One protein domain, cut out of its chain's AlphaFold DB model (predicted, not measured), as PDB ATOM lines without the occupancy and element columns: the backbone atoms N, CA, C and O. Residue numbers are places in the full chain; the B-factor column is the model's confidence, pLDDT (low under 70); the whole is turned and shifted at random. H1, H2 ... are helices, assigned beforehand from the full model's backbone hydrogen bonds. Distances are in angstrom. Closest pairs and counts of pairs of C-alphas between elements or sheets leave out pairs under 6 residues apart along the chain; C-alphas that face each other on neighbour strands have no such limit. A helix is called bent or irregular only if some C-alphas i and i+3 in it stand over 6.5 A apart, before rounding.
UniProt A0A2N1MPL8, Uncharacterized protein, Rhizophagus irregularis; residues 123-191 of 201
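This is residues 123 to 191 of the 201 residues of an uncharacterized protein of Rhizophagus irregularis (UniProt A0A2N1MPL8). A long helix, H2, runs along the longer part of the model; the first helix, H1, meets its later half at a steep angle, and the two spread from there as an open V whose wide end is bridged by residues 138 to 143. Beyond the end of H2 the chain turns out into the small helix H3 at the far end of the model, then folds back to two single-turn helices, H4 and H5, near H1. The printed part has 69 residues with five named helices, in the order H1, H2, H3, H4, H5, and no named strand; its class is all helix. It is only just loose, close to compact, with a radius of gyration of the C-alphas of 13.5 A, and spans 43 by 21 by 20 A.

Find C-alpha 144 at (16.294, 3.133, 39.462); from there H2, residues 144 to 164, runs 30.3 A to C-alpha 164 at (-0.409, 28.058, 34.921). It is irregular, with C-alphas 145 and 148 7.8 A apart, and has a kink of 26 degrees near residue 151. Go back to C-alpha 123 at (6.670, 25.686, 44.948), where H1, residues 123 to 137, begins its 21.0 A. After H2 look for H3 at residues 168 to 173, H4 at 181 to 184 and H5 at 186 to 189.

Start at H2, which touches H1 with residues 154 to 162 alone; the closest C-alphas, those of Tyr 127 and Val 158, are 5.9 A apart. Their lines stand at a steep tilt of 59 degrees, and they run opposite ways. H4 is close to H1 but not clearly touching, the closest C-alphas being those of Leu 133 and Glu 184 at 7.6 A. H5 is likewise close to H1 but not clearly touching, with the C-alphas of Asp 129 and Ser 186 closest at 6.9 A. H2 and H3 meet only through their link, and H3 is apart from H1, H4 and H5. H2 and H4 are only just apart, at 8.2 A. Each O i to N i+4 pair is within hydrogen-bond range in H1 and H3, and 15 of 17 are in H2; H4 and H5 are too short for such a pair.

Look for the two farthest C-alphas at Asp 145 and Ala 173, 43.2 A apart. Residues 135 to 140, 143 to 149 and 170 to 175 stand free; the body without them spans 34 by 19 by 18 A. The printed part has no cut and no long link. Mean pLDDT of the printed part is 90.2, and no printed residue is under 70.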
ATOM      1  N   GLN A 123       6.277  26.539  46.066       94.19
ATOM      2  CA  GLN A 123       6.670  25.686  44.948       94.19
ATOM      3  C   GLN A 123       7.187  24.322  45.436       94.19
ATOM      4  O   GLN A 123       7.013  23.314  44.748       94.19
ATOM      5  N   ASP A 124       7.795  24.260  46.625       93.81
ATOM      6  CA  ASP A 124       8.185  22.993  47.248       93.81
ATOM      7  C   ASP A 124       6.969  22.209  47.758       93.81
ATOM      8  O   ASP A 124       6.956  20.986  47.614       93.81
ATOM      9  N   VAL A 125       5.927  22.896  48.245       94.00
ATOM     10  CA  VAL A 125       4.626  22.276  48.569       94.00
ATOM     11  C   VAL A 125       3.999  21.674  47.307       94.00
ATOM     12  O   VAL A 125       3.704  20.481  47.283       94.00
ATOM     13  N   LEU A 126       3.900  22.443  46.212       95.88
ATOM     14  CA  LEU A 126       3.404  21.942  44.918       95.88
ATOM     15  C   LEU A 126       4.203  20.724  44.438       95.88
ATOM     16  O   LEU A 126       3.637  19.731  43.982       95.88
ATOM     17  N   TYR A 127       5.531  20.783  44.550       96.62
ATOM     18  CA  TYR A 127       6.395  19.663  44.195       96.62
ATOM     19  C   TYR A 127       6.067  18.409  45.020       96.62
ATOM     20  O   TYR A 127       5.973  17.316  44.458       96.62
ATOM     21  N   ASN A 128       5.902  18.548  46.337       95.00
ATOM     22  CA  ASN A 128       5.597  17.426  47.222       95.00
ATOM     23  C   ASN A 128       4.221  16.819  46.925       95.00
ATOM     24  O   ASN A 128       4.115  15.593  46.858       95.00
ATOM     25  N   ASP A 129       3.218  17.651  46.652       94.81
ATOM     26  CA  ASP A 129       1.869  17.203  46.300       94.81
ATOM     27  C   ASP A 129       1.840  16.456  44.963       94.81
ATOM     28  O   ASP A 129       1.232  15.390  44.859       94.81
ATOM     29  N   VAL A 130       2.580  16.927  43.953       94.44
ATOM     30  CA  VAL A 130       2.743  16.196  42.683       94.44
ATOM     31  C   VAL A 130       3.385  14.822  42.915       94.44
ATOM     32  O   VAL A 130       2.975  13.830  42.309       94.44
ATOM     33  N   ILE A 131       4.377  14.727  43.806       93.62
ATOM     34  CA  ILE A 131       4.988  13.441  44.173       93.62
ATOM     35  C   ILE A 131       3.992  12.535  44.909       93.62
ATOM     36  O   ILE A 131       3.999  11.326  44.666       93.62
ATOM     37  N   ALA A 132       3.158  13.081  45.795       92.81
ATOM     38  CA  ALA A 132       2.126  12.328  46.505       92.81
ATOM     39  C   ALA A 132       1.086  11.756  45.530       92.81
ATOM     40  O   ALA A 132       0.897  10.540  45.496       92.81
ATOM     41  N   LEU A 133       0.539  12.592  44.642       91.62
ATOM     42  CA  LEU A 133      -0.415  12.175  43.609       91.62
ATOM     43  C   LEU A 133       0.140  11.077  42.704       91.62
ATOM     44  O   LEU A 133      -0.553  10.114  42.375       91.62
ATOM     45  N   LEU A 134       1.412  11.177  42.313       90.06
ATOM     46  CA  LEU A 134       2.052  10.137  41.511       90.06
ATOM     47  C   LEU A 134       2.202   8.819  42.271       90.06
ATOM     48  O   LEU A 134       2.058   7.758  41.672       90.06
ATOM     49  N   LYS A 135       2.478   8.850  43.575       89.19
ATOM     50  CA  LYS A 135       2.564   7.621  44.378       89.19
ATOM     51  C   LYS A 135       1.204   6.953  44.553       89.19
ATOM     52  O   LYS A 135       1.136   5.726  44.529       89.19
ATOM     53  N   GLU A 136       0.149   7.743  44.712       88.19
ATOM     54  CA  GLU A 136      -1.220   7.244  44.859       88.19
ATOM     55  C   GLU A 136      -1.739   6.635  43.550       88.19
ATOM     56  O   GLU A 136      -2.219   5.499  43.542       88.19
ATOM     57  N   ASN A 137      -1.557   7.347  42.433       83.69
ATOM     58  CA  ASN A 137      -2.130   6.975  41.140       83.69
ATOM     59  C   ASN A 137      -1.221   6.087  40.269       83.69
ATOM     60  O   ASN A 137      -1.707   5.416  39.361       83.69
ATOM     61  N   GLN A 138       0.097   6.071  40.501       78.25
ATOM     62  CA  GLN A 138       1.079   5.370  39.659       78.25
ATOM     63  C   GLN A 138       2.068   4.551  40.493       78.25
ATOM     64  O   GLN A 138       3.268   4.818  40.515       78.25
ATOM     65  N   LYS A 139       1.576   3.477  41.123       73.06
ATOM     66  CA  LYS A 139       2.351   2.592  42.021       73.06
ATOM     67  C   LYS A 139       3.634   2.001  41.408       73.06
ATOM     68  O   LYS A 139       4.512   1.582  42.153       73.06
ATOM     69  N   ASN A 140       3.764   1.989  40.079       79.81
ATOM     70  CA  ASN A 140       4.907   1.414  39.360       79.81
ATOM     71  C   ASN A 140       6.109   2.366  39.202       79.81
ATOM     72  O   ASN A 140       7.190   1.889  38.862       79.81
ATOM     73  N   GLY A 141       5.946   3.672  39.468       84.81
ATOM     74  CA  GLY A 141       7.013   4.685  39.446       84.81
ATOM     75  C   GLY A 141       7.998   4.585  38.271       84.81
ATOM     76  O   GLY A 141       7.644   4.187  37.163       84.81
ATOM     77  N   TRP A 142       9.254   4.966  38.512       88.19
ATOM     78  CA  TRP A 142      10.353   4.798  37.553       88.19
ATOM     79  C   TRP A 142      11.278   3.655  37.950       88.19
ATOM     80  O   TRP A 142      11.366   3.276  39.114       88.19
ATOM     81  N   ARG A 143      12.064   3.146  37.004       85.19
ATOM     82  CA  ARG A 143      13.188   2.265  37.347       85.19
ATOM     83  C   ARG A 143      14.337   3.082  37.953       85.19
ATOM     84  O   ARG A 143      14.490   4.272  37.673       85.19
ATOM     85  N   VAL A 144      15.172   2.453  38.780       81.00
ATOM     86  CA  VAL A 144      16.294   3.133  39.462       81.00
ATOM     87  C   VAL A 144      17.286   3.762  38.467       81.00
ATOM     88  O   VAL A 144      17.800   4.856  38.708       81.00
ATOM     89  N   ASP A 145      17.504   3.124  37.315       83.44
ATOM     90  CA  ASP A 145      18.331   3.630  36.209       83.44
ATOM     91  C   ASP A 145      17.723   4.859  35.503       83.44
ATOM     92  O   ASP A 145      18.444   5.660  34.906       83.44
ATOM     93  N   GLN A 146      16.417   5.095  35.654       87.12
ATOM     94  CA  GLN A 146      15.691   6.245  35.106       87.12
ATOM     95  C   GLN A 146      15.632   7.445  36.066       87.12
ATOM     96  O   GLN A 146      14.952   8.435  35.788       87.12
ATOM     97  N   LYS A 147      16.386   7.427  37.171       90.06
ATOM     98  CA  LYS A 147      16.408   8.496  38.189       90.06
ATOM     99  C   LYS A 147      16.579   9.910  37.621       90.06
ATOM    100  O   LYS A 147      15.955  10.849  38.113       90.06
ATOM    101  N   LYS A 148      17.438  10.089  36.610       92.06
ATOM    102  CA  LYS A 148      17.644  11.403  35.969       92.06
ATOM    103  C   LYS A 148      16.395  11.865  35.216       92.06
ATOM    104  O   LYS A 148      16.005  13.018  35.363       92.06
ATOM    105  N   ILE A 149      15.767  10.958  34.469       92.69
ATOM    106  CA  ILE A 149      14.546  11.226  33.701       92.69
ATOM    107  C   ILE A 149      13.411  11.599  34.653       92.69
ATOM    108  O   ILE A 149      12.797  12.644  34.471       92.69
ATOM    109  N   ALA A 150      13.207  10.813  35.712       92.56
ATOM    110  CA  ALA A 150      12.193  11.078  36.728       92.56
ATOM    111  C   ALA A 150      12.332  12.489  37.320       92.56
ATOM    112  O   ALA A 150      11.372  13.248  37.372       92.56
ATOM    113  N   LYS A 151      13.551  12.887  37.707       93.12
ATOM    114  CA  LYS A 151      13.800  14.230  38.256       93.12
ATOM    115  C   LYS A 151      13.506  15.352  37.260       93.12
ATOM    116  O   LYS A 151      12.948  16.369  37.659       93.12
ATOM    117  N   ILE A 152      13.900  15.187  35.996       94.94
ATOM    118  CA  ILE A 152      13.646  16.184  34.944       94.94
ATOM    119  C   ILE A 152      12.146  16.304  34.686       94.94
ATOM    120  O   ILE A 152      11.635  17.418  34.649       94.94
ATOM    121  N   PHE A 153      11.453  15.171  34.571       95.12
ATOM    122  CA  PHE A 153      10.015  15.126  34.341       95.12
ATOM    123  C   PHE A 153       9.245  15.860  35.443       95.12
ATOM    124  O   PHE A 153       8.479  16.770  35.142       95.12
ATOM    125  N   ILE A 154       9.503  15.530  36.718       95.31
ATOM    126  CA  ILE A 154       8.828  16.198  37.840       95.31
ATOM    127  C   ILE A 154       9.129  17.688  37.848       95.31
ATOM    128  O   ILE A 154       8.217  18.485  38.026       95.31
ATOM    129  N   LYS A 155      10.389  18.076  37.627       95.25
ATOM    130  CA  LYS A 155      10.748  19.491  37.576       95.25
ATOM    131  C   LYS A 155       9.951  20.227  36.495       95.25
ATOM    132  O   LYS A 155       9.333  21.234  36.799       95.25
ATOM    133  N   GLN A 156       9.942  19.713  35.266       97.25
ATOM    134  CA  GLN A 156       9.231  20.348  34.154       97.25
ATOM    135  C   GLN A 156       7.723  20.415  34.390       97.25
ATOM    136  O   GLN A 156       7.102  21.424  34.070       97.25
ATOM    137  N   LEU A 157       7.142  19.362  34.966       95.69
ATOM    138  CA  LEU A 157       5.729  19.343  35.317       95.69
ATOM    139  C   LEU A 157       5.411  20.393  36.389       95.69
ATOM    140  O   LEU A 157       4.483  21.171  36.212       95.69
ATOM    141  N   VAL A 158       6.199  20.454  37.463       96.19
ATOM    142  CA  VAL A 158       6.018  21.441  38.538       96.19
ATOM    143  C   VAL A 158       6.203  22.863  38.016       96.19
ATOM    144  O   VAL A 158       5.384  23.717  38.331       96.19
ATOM    145  N   ASP A 159       7.217  23.118  37.187       95.88
ATOM    146  CA  ASP A 159       7.451  24.435  36.579       95.88
ATOM    147  C   ASP A 159       6.264  24.858  35.690       95.88
ATOM    148  O   ASP A 159       5.834  26.012  35.733       95.88
ATOM    149  N   LEU A 160       5.693  23.924  34.920       95.19
ATOM    150  CA  LEU A 160       4.512  24.174  34.090       95.19
ATOM    151  C   LEU A 160       3.267  24.471  34.933       95.19
ATOM    152  O   LEU A 160       2.555  25.433  34.653       95.19
ATOM    153  N   LEU A 161       3.000  23.652  35.954       95.12
ATOM    154  CA  LEU A 161       1.856  23.849  36.845       95.12
ATOM    155  C   LEU A 161       1.975  25.181  37.585       95.12
ATOM    156  O   LEU A 161       1.030  25.959  37.581       95.12
ATOM    157  N   TRP A 162       3.161  25.484  38.114       94.94
ATOM    158  CA  TRP A 162       3.469  26.745  38.786       94.94
ATOM    159  C   TRP A 162       3.225  27.973  37.901       94.94
ATOM    160  O   TRP A 162       2.772  29.010  38.386       94.94
ATOM    161  N   TYR A 163       3.534  27.863  36.606       92.88
ATOM    162  CA  TYR A 163       3.283  28.922  35.633       92.88
ATOM    163  C   TYR A 163       1.793  29.098  35.322       92.88
ATOM    164  O   TYR A 163       1.344  30.221  35.142       92.88
ATOM    165  N   ILE A 164       1.027  28.010  35.239       92.38
ATOM    166  CA  ILE A 164      -0.409  28.058  34.921       92.38
ATOM    167  C   ILE A 164      -1.243  28.566  36.110       92.38
ATOM    168  O   ILE A 164      -2.230  29.267  35.890       92.38
ATOM    169  N   ASP A 165      -0.831  28.236  37.334       92.69
ATOM    170  CA  ASP A 165      -1.539  28.475  38.600       92.69
ATOM    171  C   ASP A 165      -2.101  29.906  38.807       92.69
ATOM    172  O   ASP A 165      -3.242  30.043  39.226       92.69
ATOM    173  N   PRO A 166      -1.403  31.007  38.472       91.12
ATOM    174  CA  PRO A 166      -1.974  32.350  38.622       91.12
ATOM    175  C   PRO A 166      -2.813  32.823  37.420       91.12
ATOM    176  O   PRO A 166      -3.338  33.931  37.425       91.12
ATOM    177  N   HIS A 167      -2.906  32.048  36.335       88.94
ATOM    178  CA  HIS A 167      -3.432  32.522  35.046       88.94
ATOM    179  C   HIS A 167      -4.825  31.976  34.699       88.94
ATOM    180  O   HIS A 167      -5.207  31.949  33.526       88.94
ATOM    181  N   HIS A 168      -5.608  31.574  35.701       86.31
ATOM    182  CA  HIS A 168      -6.925  30.955  35.517       86.31
ATOM    183  C   HIS A 168      -7.882  31.813  34.698       86.31
ATOM    184  O   HIS A 168      -8.399  31.349  33.682       86.31
ATOM    185  N   ASP A 169      -8.058  33.076  35.083       86.62
ATOM    186  CA  ASP A 169      -9.002  33.979  34.421       86.62
ATOM    187  C   ASP A 169      -8.578  34.290  32.986       86.62
ATOM    188  O   ASP A 169      -9.402  34.329  32.072       86.62
ATOM    189  N   THR A 170      -7.270  34.431  32.754       89.25
ATOM    190  CA  THR A 170      -6.717  34.660  31.411       89.25
ATOM    191  C   THR A 170      -6.952  33.457  30.496       89.25
ATOM    192  O   THR A 170      -7.280  33.626  29.318       89.25
ATOM    193  N   LEU A 171      -6.793  32.237  31.016       89.69
ATOM    194  CA  LEU A 171      -7.072  31.009  30.272       89.69
ATOM    195  C   LEU A 171      -8.577  30.842  30.028       89.69
ATOM    196  O   LEU A 171      -8.985  30.593  28.892       89.69
ATOM    197  N   ALA A 172      -9.404  31.082  31.045       89.31
ATOM    198  CA  ALA A 172     -10.859  31.010  30.948       89.31
ATOM    199  C   ALA A 172     -11.423  32.014  29.929       89.31
ATOM    200  O   ALA A 172     -12.247  31.640  29.094       89.31
ATOM    201  N   ALA A 173     -10.916  33.251  29.906       92.50
ATOM    202  CA  ALA A 173     -11.280  34.266  28.913       92.50
ATOM    203  C   ALA A 173     -10.954  33.838  27.470       92.50
ATOM    204  O   ALA A 173     -11.584  34.296  26.517       92.50
ATOM    205  N   ARG A 174      -9.990  32.925  27.297       92.50
ATOM    206  CA  ARG A 174      -9.624  32.314  26.009       92.50
ATOM    207  C   ARG A 174     -10.313  30.970  25.763       92.50
ATOM    208  O   ARG A 174      -9.944  30.269  24.826       92.50
ATOM    209  N   SER A 175     -11.310  30.615  26.577       90.75
ATOM    210  CA  SER A 175     -12.010  29.323  26.535       90.75
ATOM    211  C   SER A 175     -11.082  28.111  26.714       90.75
ATOM    212  O   SER A 175     -11.360  27.026  26.207       90.75
ATOM    213  N   LEU A 176      -9.968  28.289  27.433       88.12
ATOM    214  CA  LEU A 176      -9.056  27.214  27.816       88.12
ATOM    215  C   LEU A 176      -9.377  26.770  29.242       88.12
ATOM    216  O   LEU A 176      -9.211  27.526  30.196       88.12
ATOM    217  N   TYR A 177      -9.843  25.531  29.381       83.75
ATOM    218  CA  TYR A 177     -10.164  24.953  30.683       83.75
ATOM    219  C   TYR A 177      -8.906  24.512  31.425       83.75
ATOM    220  O   TYR A 177      -7.966  23.980  30.827       83.75
ATOM    221  N   LEU A 178      -8.924  24.689  32.746       85.50
ATOM    222  CA  LEU A 178      -7.833  24.261  33.604       85.50
ATOM    223  C   LEU A 178      -7.691  22.723  33.562       85.50
ATOM    224  O   LEU A 178      -8.703  22.018  33.668       85.50
ATOM    225  N   PRO A 179      -6.469  22.183  33.408       86.62
ATOM    226  CA  PRO A 179      -6.241  20.740  33.417       86.62
ATOM    227  C   PRO A 179      -6.767  20.067  34.694       86.62
ATOM    228  O   PRO A 179      -6.624  20.604  35.790       86.62
ATOM    229  N   ASN A 180      -7.328  18.856  34.579       89.44
ATOM    230  CA  ASN A 180      -7.946  18.156  35.719       89.44
ATOM    231  C   ASN A 180      -6.983  17.878  36.883       89.44
ATOM    232  O   ASN A 180      -7.445  17.843  38.017       89.44
ATOM    233  N   ILE A 181      -5.674  17.772  36.620       90.31
ATOM    234  CA  ILE A 181      -4.643  17.605  37.656       90.31
ATOM    235  C   ILE A 181      -4.738  18.673  38.751       90.31
ATOM    236  O   ILE A 181      -4.499  18.370  39.912       90.31
ATOM    237  N   PHE A 182      -5.156  19.899  38.416       90.56
ATOM    238  CA  PHE A 182      -5.329  20.955  39.408       90.56
ATOM    239  C   PHE A 182      -6.406  20.615  40.439       90.56
ATOM    240  O   PHE A 182      -6.216  20.892  41.610       90.56
ATOM    241  N   LYS A 183      -7.484  19.921  40.059       89.00
ATOM    242  CA  LYS A 183      -8.546  19.506  40.998       89.00
ATOM    243  C   LYS A 183      -8.086  18.429  41.987       89.00
ATOM    244  O   LYS A 183      -8.724  18.228  43.016       89.00
ATOM    245  N   GLU A 184      -7.014  17.718  41.658       91.50
ATOM    246  CA  GLU A 184      -6.434  16.669  42.498       91.50
ATOM    247  C   GLU A 184      -5.405  17.235  43.491       91.50
ATOM    248  O   GLU A 184      -5.079  16.577  44.475       91.50
ATOM    249  N   LEU A 185      -4.914  18.459  43.270       91.81
ATOM    250  CA  LEU A 185      -3.928  19.111  44.127       91.81
ATOM    251  C   LEU A 185      -4.552  19.665  45.421       91.81
ATOM    252  O   LEU A 185      -5.652  20.222  45.416       91.81
ATOM    253  N   SER A 186      -3.815  19.560  46.531       89.31
ATOM    254  CA  SER A 186      -4.325  19.835  47.885       89.31
ATOM    255  C   SER A 186      -4.842  21.268  48.069       89.31
ATOM    256  O   SER A 186      -5.890  21.479  48.684       89.31
ATOM    257  N   GLN A 187      -4.154  22.261  47.494       89.44
ATOM    258  CA  GLN A 187      -4.546  23.667  47.635       89.44
ATOM    259  C   GLN A 187      -5.865  23.956  46.915       89.44
ATOM    260  O   GLN A 187      -6.723  24.644  47.463       89.44
ATOM    261  N   TYR A 188      -6.093  23.351  45.750       88.44
ATOM    262  CA  TYR A 188      -7.320  23.535  44.970       88.44
ATOM    263  C   TYR A 188      -8.522  22.848  45.601       88.44
ATOM    264  O   TYR A 188      -9.636  23.361  45.517       88.44
ATOM    265  N   GLN A 189      -8.309  21.725  46.287       86.25
ATOM    266  CA  GLN A 189      -9.351  21.099  47.105       86.25
ATOM    267  C   GLN A 189      -9.797  22.010  48.260       86.25
ATOM    268  O   GLN A 189     -10.933  21.913  48.720       86.25
ATOM    269  N   CYS A 190      -8.926  22.929  48.686       86.88
ATOM    270  CA  CYS A 190      -9.199  23.940  49.704       86.88
ATOM    271  C   CYS A 190      -9.550  25.323  49.120       86.88
ATOM    272  O   CYS A 190      -9.529  26.304  49.863       86.88
ATOM    273  N   ASN A 191      -9.874  25.426  47.822       84.12
ATOM    274  CA  ASN A 191     -10.122  26.694  47.116       84.12
ATOM    275  C   ASN A 191      -8.976  27.720  47.265       84.12
ATOM    276  O   ASN A 191      -9.219  28.909  47.469       84.12
TER     277      ASN A 191